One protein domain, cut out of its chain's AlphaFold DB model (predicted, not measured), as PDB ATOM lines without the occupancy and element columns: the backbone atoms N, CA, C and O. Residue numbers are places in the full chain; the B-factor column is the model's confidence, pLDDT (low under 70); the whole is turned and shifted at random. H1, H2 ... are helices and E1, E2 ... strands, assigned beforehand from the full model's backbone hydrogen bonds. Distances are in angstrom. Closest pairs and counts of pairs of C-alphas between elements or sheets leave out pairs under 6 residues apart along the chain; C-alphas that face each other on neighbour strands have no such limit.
ATOM      1  N   LYS A   2     607.499 392.283 477.156       60.62
ATOM      2  CA  LYS A   2     608.739 392.567 476.393       60.62
ATOM      3  C   LYS A   2     609.487 393.867 476.780       60.62
ATOM      4  O   LYS A   2     610.695 393.781 476.943       60.62
ATOM      5  N   PRO A   3     608.837 395.035 476.989       73.38
ATOM      6  CA  PRO A   3     609.574 396.264 477.314       73.38
ATOM      7  C   PRO A   3     610.199 396.233 478.715       73.38
ATOM      8  O   PRO A   3     611.320 396.694 478.885       73.38
ATOM      9  N   LEU A   4     609.516 395.632 479.695       79.19
ATOM     10  CA  LEU A   4     610.040 395.475 481.056       79.19
ATOM     11  C   LEU A   4     611.266 394.553 481.078       79.19
ATOM     12  O   LEU A   4     612.262 394.879 481.710       79.19
ATOM     13  N   TYR A   5     611.210 393.437 480.343       83.88
ATOM     14  CA  TYR A   5     612.338 392.515 480.217       83.88
ATOM     15  C   TYR A   5     613.552 393.189 479.573       83.88
ATOM     16  O   TYR A   5     614.663 393.060 480.076       83.88
ATOM     17  N   THR A   6     613.345 393.961 478.502       81.44
ATOM     18  CA  THR A   6     614.431 394.710 477.858       81.44
ATOM     19  C   THR A   6     615.050 395.731 478.808       81.44
ATOM     20  O   THR A   6     616.270 395.798 478.884       81.44
ATOM     21  N   ILE A   7     614.239 396.481 479.566       83.75
ATOM     22  CA  ILE A   7     614.734 397.451 480.557       83.75
ATOM     23  C   ILE A   7     615.570 396.742 481.631       83.75
ATOM     24  O   ILE A   7     616.694 397.158 481.910       83.75
ATOM     25  N   LEU A   8     615.056 395.643 482.187       85.19
ATOM     26  CA  LEU A   8     615.743 394.876 483.223       85.19
ATOM     27  C   LEU A   8     617.071 394.296 482.716       85.19
ATOM     28  O   LEU A   8     618.091 394.422 483.385       85.19
ATOM     29  N   LEU A   9     617.080 393.733 481.503       87.88
ATOM     30  CA  LEU A   9     618.289 393.197 480.878       87.88
ATOM     31  C   LEU A   9     619.325 394.300 480.619       87.88
ATOM     32  O   LEU A   9     620.510 394.095 480.863       87.88
ATOM     33  N   THR A  10     618.894 395.480 480.156       85.44
ATOM     34  CA  THR A  10     619.807 396.613 479.943       85.44
ATOM     35  C   THR A  10     620.394 397.141 481.246       85.44
ATOM     36  O   THR A  10     621.575 397.473 481.280       85.44
ATOM     37  N   LEU A  11     619.600 397.179 482.319       87.19
ATOM     38  CA  LEU A  11     620.066 397.597 483.638       87.19
ATOM     39  C   LEU A  11     621.071 396.590 484.209       87.19
ATOM     40  O   LEU A  11     622.127 396.986 484.690       87.19
ATOM     41  N   LEU A  12     620.790 395.294 484.076       88.56
ATOM     42  CA  LEU A  12     621.691 394.233 484.519       88.56
ATOM     43  C   LEU A  12     623.004 394.229 483.723       88.56
ATOM     44  O   LEU A  12     624.073 394.116 484.312       88.56
ATOM     45  N   ALA A  13     622.941 394.429 482.404       88.06
ATOM     46  CA  ALA A  13     624.132 394.559 481.565       88.06
ATOM     47  C   ALA A  13     624.963 395.803 481.920       88.06
ATOM     48  O   ALA A  13     626.189 395.727 481.944       88.06
ATOM     49  N   ALA A  14     624.318 396.934 482.227       87.38
ATOM     50  CA  ALA A  14     625.009 398.144 482.669       87.38
ATOM     51  C   ALA A  14     625.710 397.934 484.019       87.38
ATOM     52  O   ALA A  14     626.880 398.283 484.149       87.38
ATOM     53  N   LEU A  15     625.038 397.306 484.991       87.69
ATOM     54  CA  LEU A  15     625.633 396.961 486.287       87.69
ATOM     55  C   LEU A  15     626.804 395.983 486.138       87.69
ATOM     56  O   LEU A  15     627.848 396.189 486.752       87.69
ATOM     57  N   ALA A  16     626.672 394.967 485.280       88.62
ATOM     58  CA  ALA A  16     627.756 394.032 484.985       88.62
ATOM     59  C   ALA A  16     628.963 394.730 484.334       88.62
ATOM     60  O   ALA A  16     630.103 394.412 484.663       88.62
ATOM     61  N   LEU A  17     628.729 395.709 483.450       90.19
ATOM     62  CA  LEU A  17     629.797 396.508 482.843       90.19
ATOM     63  C   LEU A  17     630.498 397.398 483.881       90.19
ATOM     64  O   LEU A  17     631.723 397.457 483.896       90.19
ATOM     65  N   VAL A  18     629.739 398.062 484.763       88.81
ATOM     66  CA  VAL A  18     630.296 398.874 485.862       88.81
ATOM     67  C   VAL A  18     631.156 398.013 486.785       88.81
ATOM     68  O   VAL A  18     632.289 398.388 487.087       88.81
ATOM     69  N   TRP A  19     630.662 396.838 487.179       89.88
ATOM     70  CA  TRP A  19     631.423 395.881 487.982       89.88
ATOM     71  C   TRP A  19     632.692 395.398 487.267       89.88
ATOM     72  O   TRP A  19     633.768 395.398 487.864       89.88
ATOM     73  N   GLY A  20     632.601 395.045 485.981       88.12
ATOM     74  CA  GLY A  20     633.755 394.602 485.194       88.12
ATOM     75  C   GLY A  20     634.838 395.677 485.064       88.12
ATOM     76  O   GLY A  20     636.019 395.377 485.217       88.12
ATOM     77  N   ILE A  21     634.449 396.938 484.842       87.31
ATOM     78  CA  ILE A  21     635.392 398.067 484.777       87.31
ATOM     79  C   ILE A  21     636.007 398.350 486.154       87.31
ATOM     80  O   ILE A  21     637.212 398.573 486.229       87.31
ATOM     81  N   THR A  22     635.212 398.298 487.230       85.75
ATOM     82  CA  THR A  22     635.705 398.451 488.614       85.75
ATOM     83  C   THR A  22     636.761 397.389 488.925       85.75
ATOM     84  O   THR A  22     637.869 397.720 489.329       85.75
ATOM     85  N   SER A  23     636.456 396.124 488.625       83.88
ATOM     86  CA  SER A  23     637.356 394.993 488.875       83.88
ATOM     87  C   SER A  23     638.660 395.104 488.075       83.88
ATOM     88  O   SER A  23     639.734 394.821 488.593       83.88
ATOM     89  N   LEU A  24     638.594 395.561 486.818       85.50
ATOM     90  CA  LEU A  24     639.793 395.850 486.022       85.50
ATOM     91  C   LEU A  24     640.613 397.002 486.620       85.50
ATOM     92  O   LEU A  24     641.838 396.921 486.631       85.50
ATOM     93  N   GLY A  25     639.949 398.042 487.134       81.44
ATOM     94  CA  GLY A  25     640.572 399.125 487.898       81.44
ATOM     95  C   GLY A  25     641.405 398.591 489.051       81.44
ATOM     96  O   GLY A  25     642.593 398.892 489.129       81.44
ATOM     97  N   ASP A  26     640.811 397.720 489.858       76.19
ATOM     98  CA  ASP A  26     641.448 397.108 491.027       76.19
ATOM     99  C   ASP A  26     642.654 396.240 490.666       76.19
ATOM    100  O   ASP A  26     643.671 396.276 491.350       76.19
ATOM    101  N   MET A  27     642.580 395.497 489.559       75.00
ATOM    102  CA  MET A  27     643.715 394.707 489.067       75.00
ATOM    103  C   MET A  27     644.893 395.574 488.611       75.00
ATOM    104  O   MET A  27     646.036 395.122 488.633       75.00
ATOM    105  N   THR A  28     644.612 396.795 488.150       70.69
ATOM    106  CA  THR A  28     645.628 397.770 487.721       70.69
ATOM    107  C   THR A  28     646.025 398.748 488.814       70.69
ATOM    108  O   THR A  28     646.952 399.534 488.606       70.69
ATOM    109  N   ALA A  29     645.324 398.729 489.950       66.12
ATOM    110  CA  ALA A  29     645.692 399.528 491.096       66.12
ATOM    111  C   ALA A  29     647.135 399.169 491.469       66.12
ATOM    112  O   ALA A  29     647.496 397.983 491.435       66.12
ATOM    113  N   PRO A  30     647.979 400.159 491.813       59.16
ATOM    114  CA  PRO A  30     649.218 399.857 492.514       59.16
ATOM    115  C   PRO A  30     648.853 398.901 493.648       59.16
ATOM    116  O   PRO A  30     647.865 399.159 494.342       59.16
ATOM    117  N   ALA A 328     639.375 403.428 487.009       80.12
ATOM    118  CA  ALA A 328     637.947 403.183 487.186       80.12
ATOM    119  C   ALA A 328     637.256 404.374 487.866       80.12
ATOM    120  O   ALA A 328     636.154 404.736 487.454       80.12
ATOM    121  N   ASP A 329     637.950 405.069 488.772       80.56
ATOM    122  CA  ASP A 329     637.476 406.273 489.474       80.56
ATOM    123  C   ASP A 329     637.027 407.386 488.511       80.56
ATOM    124  O   ASP A 329     636.220 408.248 488.863       80.56
ATOM    125  N   TYR A 330     637.528 407.376 487.273       84.31
ATOM    126  CA  TYR A 330     637.217 408.371 486.248       84.31
ATOM    127  C   TYR A 330     636.253 407.861 485.170       84.31
ATOM    128  O   TYR A 330     635.667 408.670 484.452       84.31
ATOM    129  N   VAL A 331     636.094 406.543 485.022       85.06
ATOM    130  CA  VAL A 331     635.362 405.933 483.900       85.06
ATOM    131  C   VAL A 331     633.960 405.483 484.298       85.06
ATOM    132  O   VAL A 331     633.052 405.544 483.467       85.06
ATOM    133  N   VAL A 332     633.747 405.049 485.542       87.50
ATOM    134  CA  VAL A 332     632.426 404.616 486.024       87.50
ATOM    135  C   VAL A 332     631.786 405.658 486.942       87.50
ATOM    136  O   VAL A 332     632.497 406.348 487.662       87.50
ATOM    137  N   PRO A 333     630.447 405.808 486.928       84.44
ATOM    138  CA  PRO A 333     629.749 406.764 487.794       84.44
ATOM    139  C   PRO A 333     629.819 406.390 489.281       84.44
ATOM    140  O   PRO A 333     629.719 407.259 490.141       84.44
ATOM    141  N   PHE A 334     629.967 405.103 489.577       87.50
ATOM    142  CA  PHE A 334     630.168 404.546 490.908       87.50
ATOM    143  C   PHE A 334     630.918 403.225 490.769       87.50
ATOM    144  O   PHE A 334     630.818 402.565 489.732       87.50
ATOM    145  N   GLN A 335     631.636 402.828 491.811       83.56
ATOM    146  CA  GLN A 335     632.257 401.515 491.881       83.56
ATOM    147  C   GLN A 335     631.268 400.501 492.447       83.56
ATOM    148  O   GLN A 335     630.585 400.767 493.437       83.56
ATOM    149  N   LEU A 336     631.197 399.333 491.813       84.94
ATOM    150  CA  LEU A 336     630.404 398.204 492.289       84.94
ATOM    151  C   LEU A 336     631.353 397.058 492.618       84.94
ATOM    152  O   LEU A 336     632.034 396.561 491.724       84.94
ATOM    153  N   ARG A 337     631.387 396.644 493.885       83.12
ATOM    154  CA  ARG A 337     632.225 395.545 494.383       83.12
ATOM    155  C   ARG A 337     631.339 394.489 495.037       83.12
ATOM    156  O   ARG A 337     630.310 394.818 495.620       83.12
ATOM    157  N   PHE A 338     631.729 393.224 494.924       75.00
ATOM    158  CA  PHE A 338     631.017 392.103 495.556       75.00
ATOM    159  C   PHE A 338     631.830 391.424 496.658       75.00
ATOM    160  O   PHE A 338     631.266 390.673 497.448       75.00
ATOM    161  N   GLU A 339     633.131 391.703 496.716       69.00
ATOM    162  CA  GLU A 339     634.055 391.201 497.726       69.00
ATOM    163  C   GLU A 339     634.497 392.366 498.614       69.00
ATOM    164  O   GLU A 339     634.711 393.482 498.134       69.00
ATOM    165  N   SER A 340     634.616 392.103 499.913       69.44
ATOM    166  CA  SER A 340     635.138 393.039 500.905       69.44
ATOM    167  C   SER A 340     635.991 392.269 501.908       69.44
ATOM    168  O   SER A 340     635.662 391.137 502.253       69.44
ATOM    169  N   GLY A 341     637.057 392.893 502.418       67.31
ATOM    170  CA  GLY A 341     637.811 392.362 503.562       67.31
ATOM    171  C   GLY A 341     637.007 392.351 504.869       67.31
ATOM    172  O   GLY A 341     637.441 391.765 505.859       67.31
ATOM    173  N   GLU A 342     635.829 392.978 504.871       71.56
ATOM    174  CA  GLU A 342     634.947 393.093 506.027       71.56
ATOM    175  C   GLU A 342     633.919 391.970 506.143       71.56
ATOM    176  O   GLU A 342     633.329 391.846 507.208       71.56
ATOM    177  N   TYR A 343     633.669 391.160 505.107       75.06
ATOM    178  CA  TYR A 343     632.608 390.140 505.115       75.06
ATOM    179  C   TYR A 343     633.035 388.887 504.343       75.06
ATOM    180  O   TYR A 343     633.647 388.992 503.287       75.06
ATOM    181  N   ASN A 344     632.642 387.691 504.805       73.50
ATOM    182  CA  ASN A 344     632.920 386.428 504.096       73.50
ATOM    183  C   ASN A 344     631.820 386.012 503.096       73.50
ATOM    184  O   ASN A 344     631.805 384.873 502.629       73.50
ATOM    185  N   TYR A 345     630.871 386.896 502.780       76.12
ATOM    186  CA  TYR A 345     629.801 386.641 501.815       76.12
ATOM    187  C   TYR A 345     629.803 387.686 500.701       76.12
ATOM    188  O   TYR A 345     630.229 388.822 500.895       76.12
ATOM    189  N   LEU A 346     629.284 387.300 499.531       75.06
ATOM    190  CA  LEU A 346     629.111 388.224 498.413       75.06
ATOM    191  C   LEU A 346     628.063 389.273 498.785       75.06
ATOM    192  O   LEU A 346     626.875 388.963 498.904       75.06
ATOM    193  N   HIS A 347     628.502 390.514 498.959       72.19
ATOM    194  CA  HIS A 347     627.639 391.636 499.299       72.19
ATOM    195  C   HIS A 347     627.877 392.777 498.306       72.19
ATOM    196  O   HIS A 347     628.995 393.294 498.247       72.19
ATOM    197  N   PRO A 348     626.866 393.181 497.511       78.44
ATOM    198  CA  PRO A 348     627.031 394.282 496.576       78.44
ATOM    199  C   PRO A 348     627.234 395.579 497.359       78.44
ATOM    200  O   PRO A 348     626.323 396.083 498.014       78.44
ATOM    201  N   THR A 349     628.437 396.128 497.271       79.06
ATOM    202  CA  THR A 349     628.792 397.421 497.845       79.06
ATOM    203  C   THR A 349     628.948 398.433 496.722       79.06
ATOM    204  O   THR A 349     629.615 398.189 495.712       79.06
TER     205      THR A 349
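This is residues 2 to 30 and 328 to 349 of the 375 residues of an uncharacterized protein of Porphyromonas sp. HMSC065F10 (UniProt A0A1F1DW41). One long helix, H1, is crossed in its later half by a thin length of chain, in which the short strand E1 passes over H1, with the small helix H2 at one end of that crossing and a loop, residues 338 to 349, at the other. The loop folds back toward E1, while residues 2 to 14 of H1 stick out as a free arm. The printed part has 51 residues, with two named helices and one named strand in the order H1, H2, E1, and its class is mostly helix. The whole is loose, with a radius of gyration of the C-alphas of 13.1 A, and flat, spanning 43 by 27 by 14 A.

H1, residues 2 to 28, begins with C-alpha 2 at (608.739, 392.567, 476.393) and ends with C-alpha 28 at (645.628, 397.770, 487.721), 38.9 A away. H2 is residues 328 to 331. E1, residues 335 to 337, ends with C-alpha 337 at (632.225, 395.545, 494.383).

H1 touches H2 with residues 21 to 26 alone; the closest C-alphas, those of Gly 25 and Ala 328, are 4.9 A apart. H1 and E1 have 10 pairs of C-alphas within 8 A, the closest being Trp 19 and Leu 336 at 5.0 A. A tight link of 3 residues joins H2 to E1. E1 pairs with no named strand. In H1 every O i to N i+4 pair is within hydrogen-bond range; H2 is too short for such a pair.

The two C-alphas farthest apart, those of Lys 2 and Pro 30, are 44.2 A apart. Residues 31 to 327 are not printed, and C-alphas 30 and 328 are 12.9 A apart across this cut. The mean pLDDT of the printed part is 80.4; residues 2, 29 to 30 and 339 to 341 are under 70.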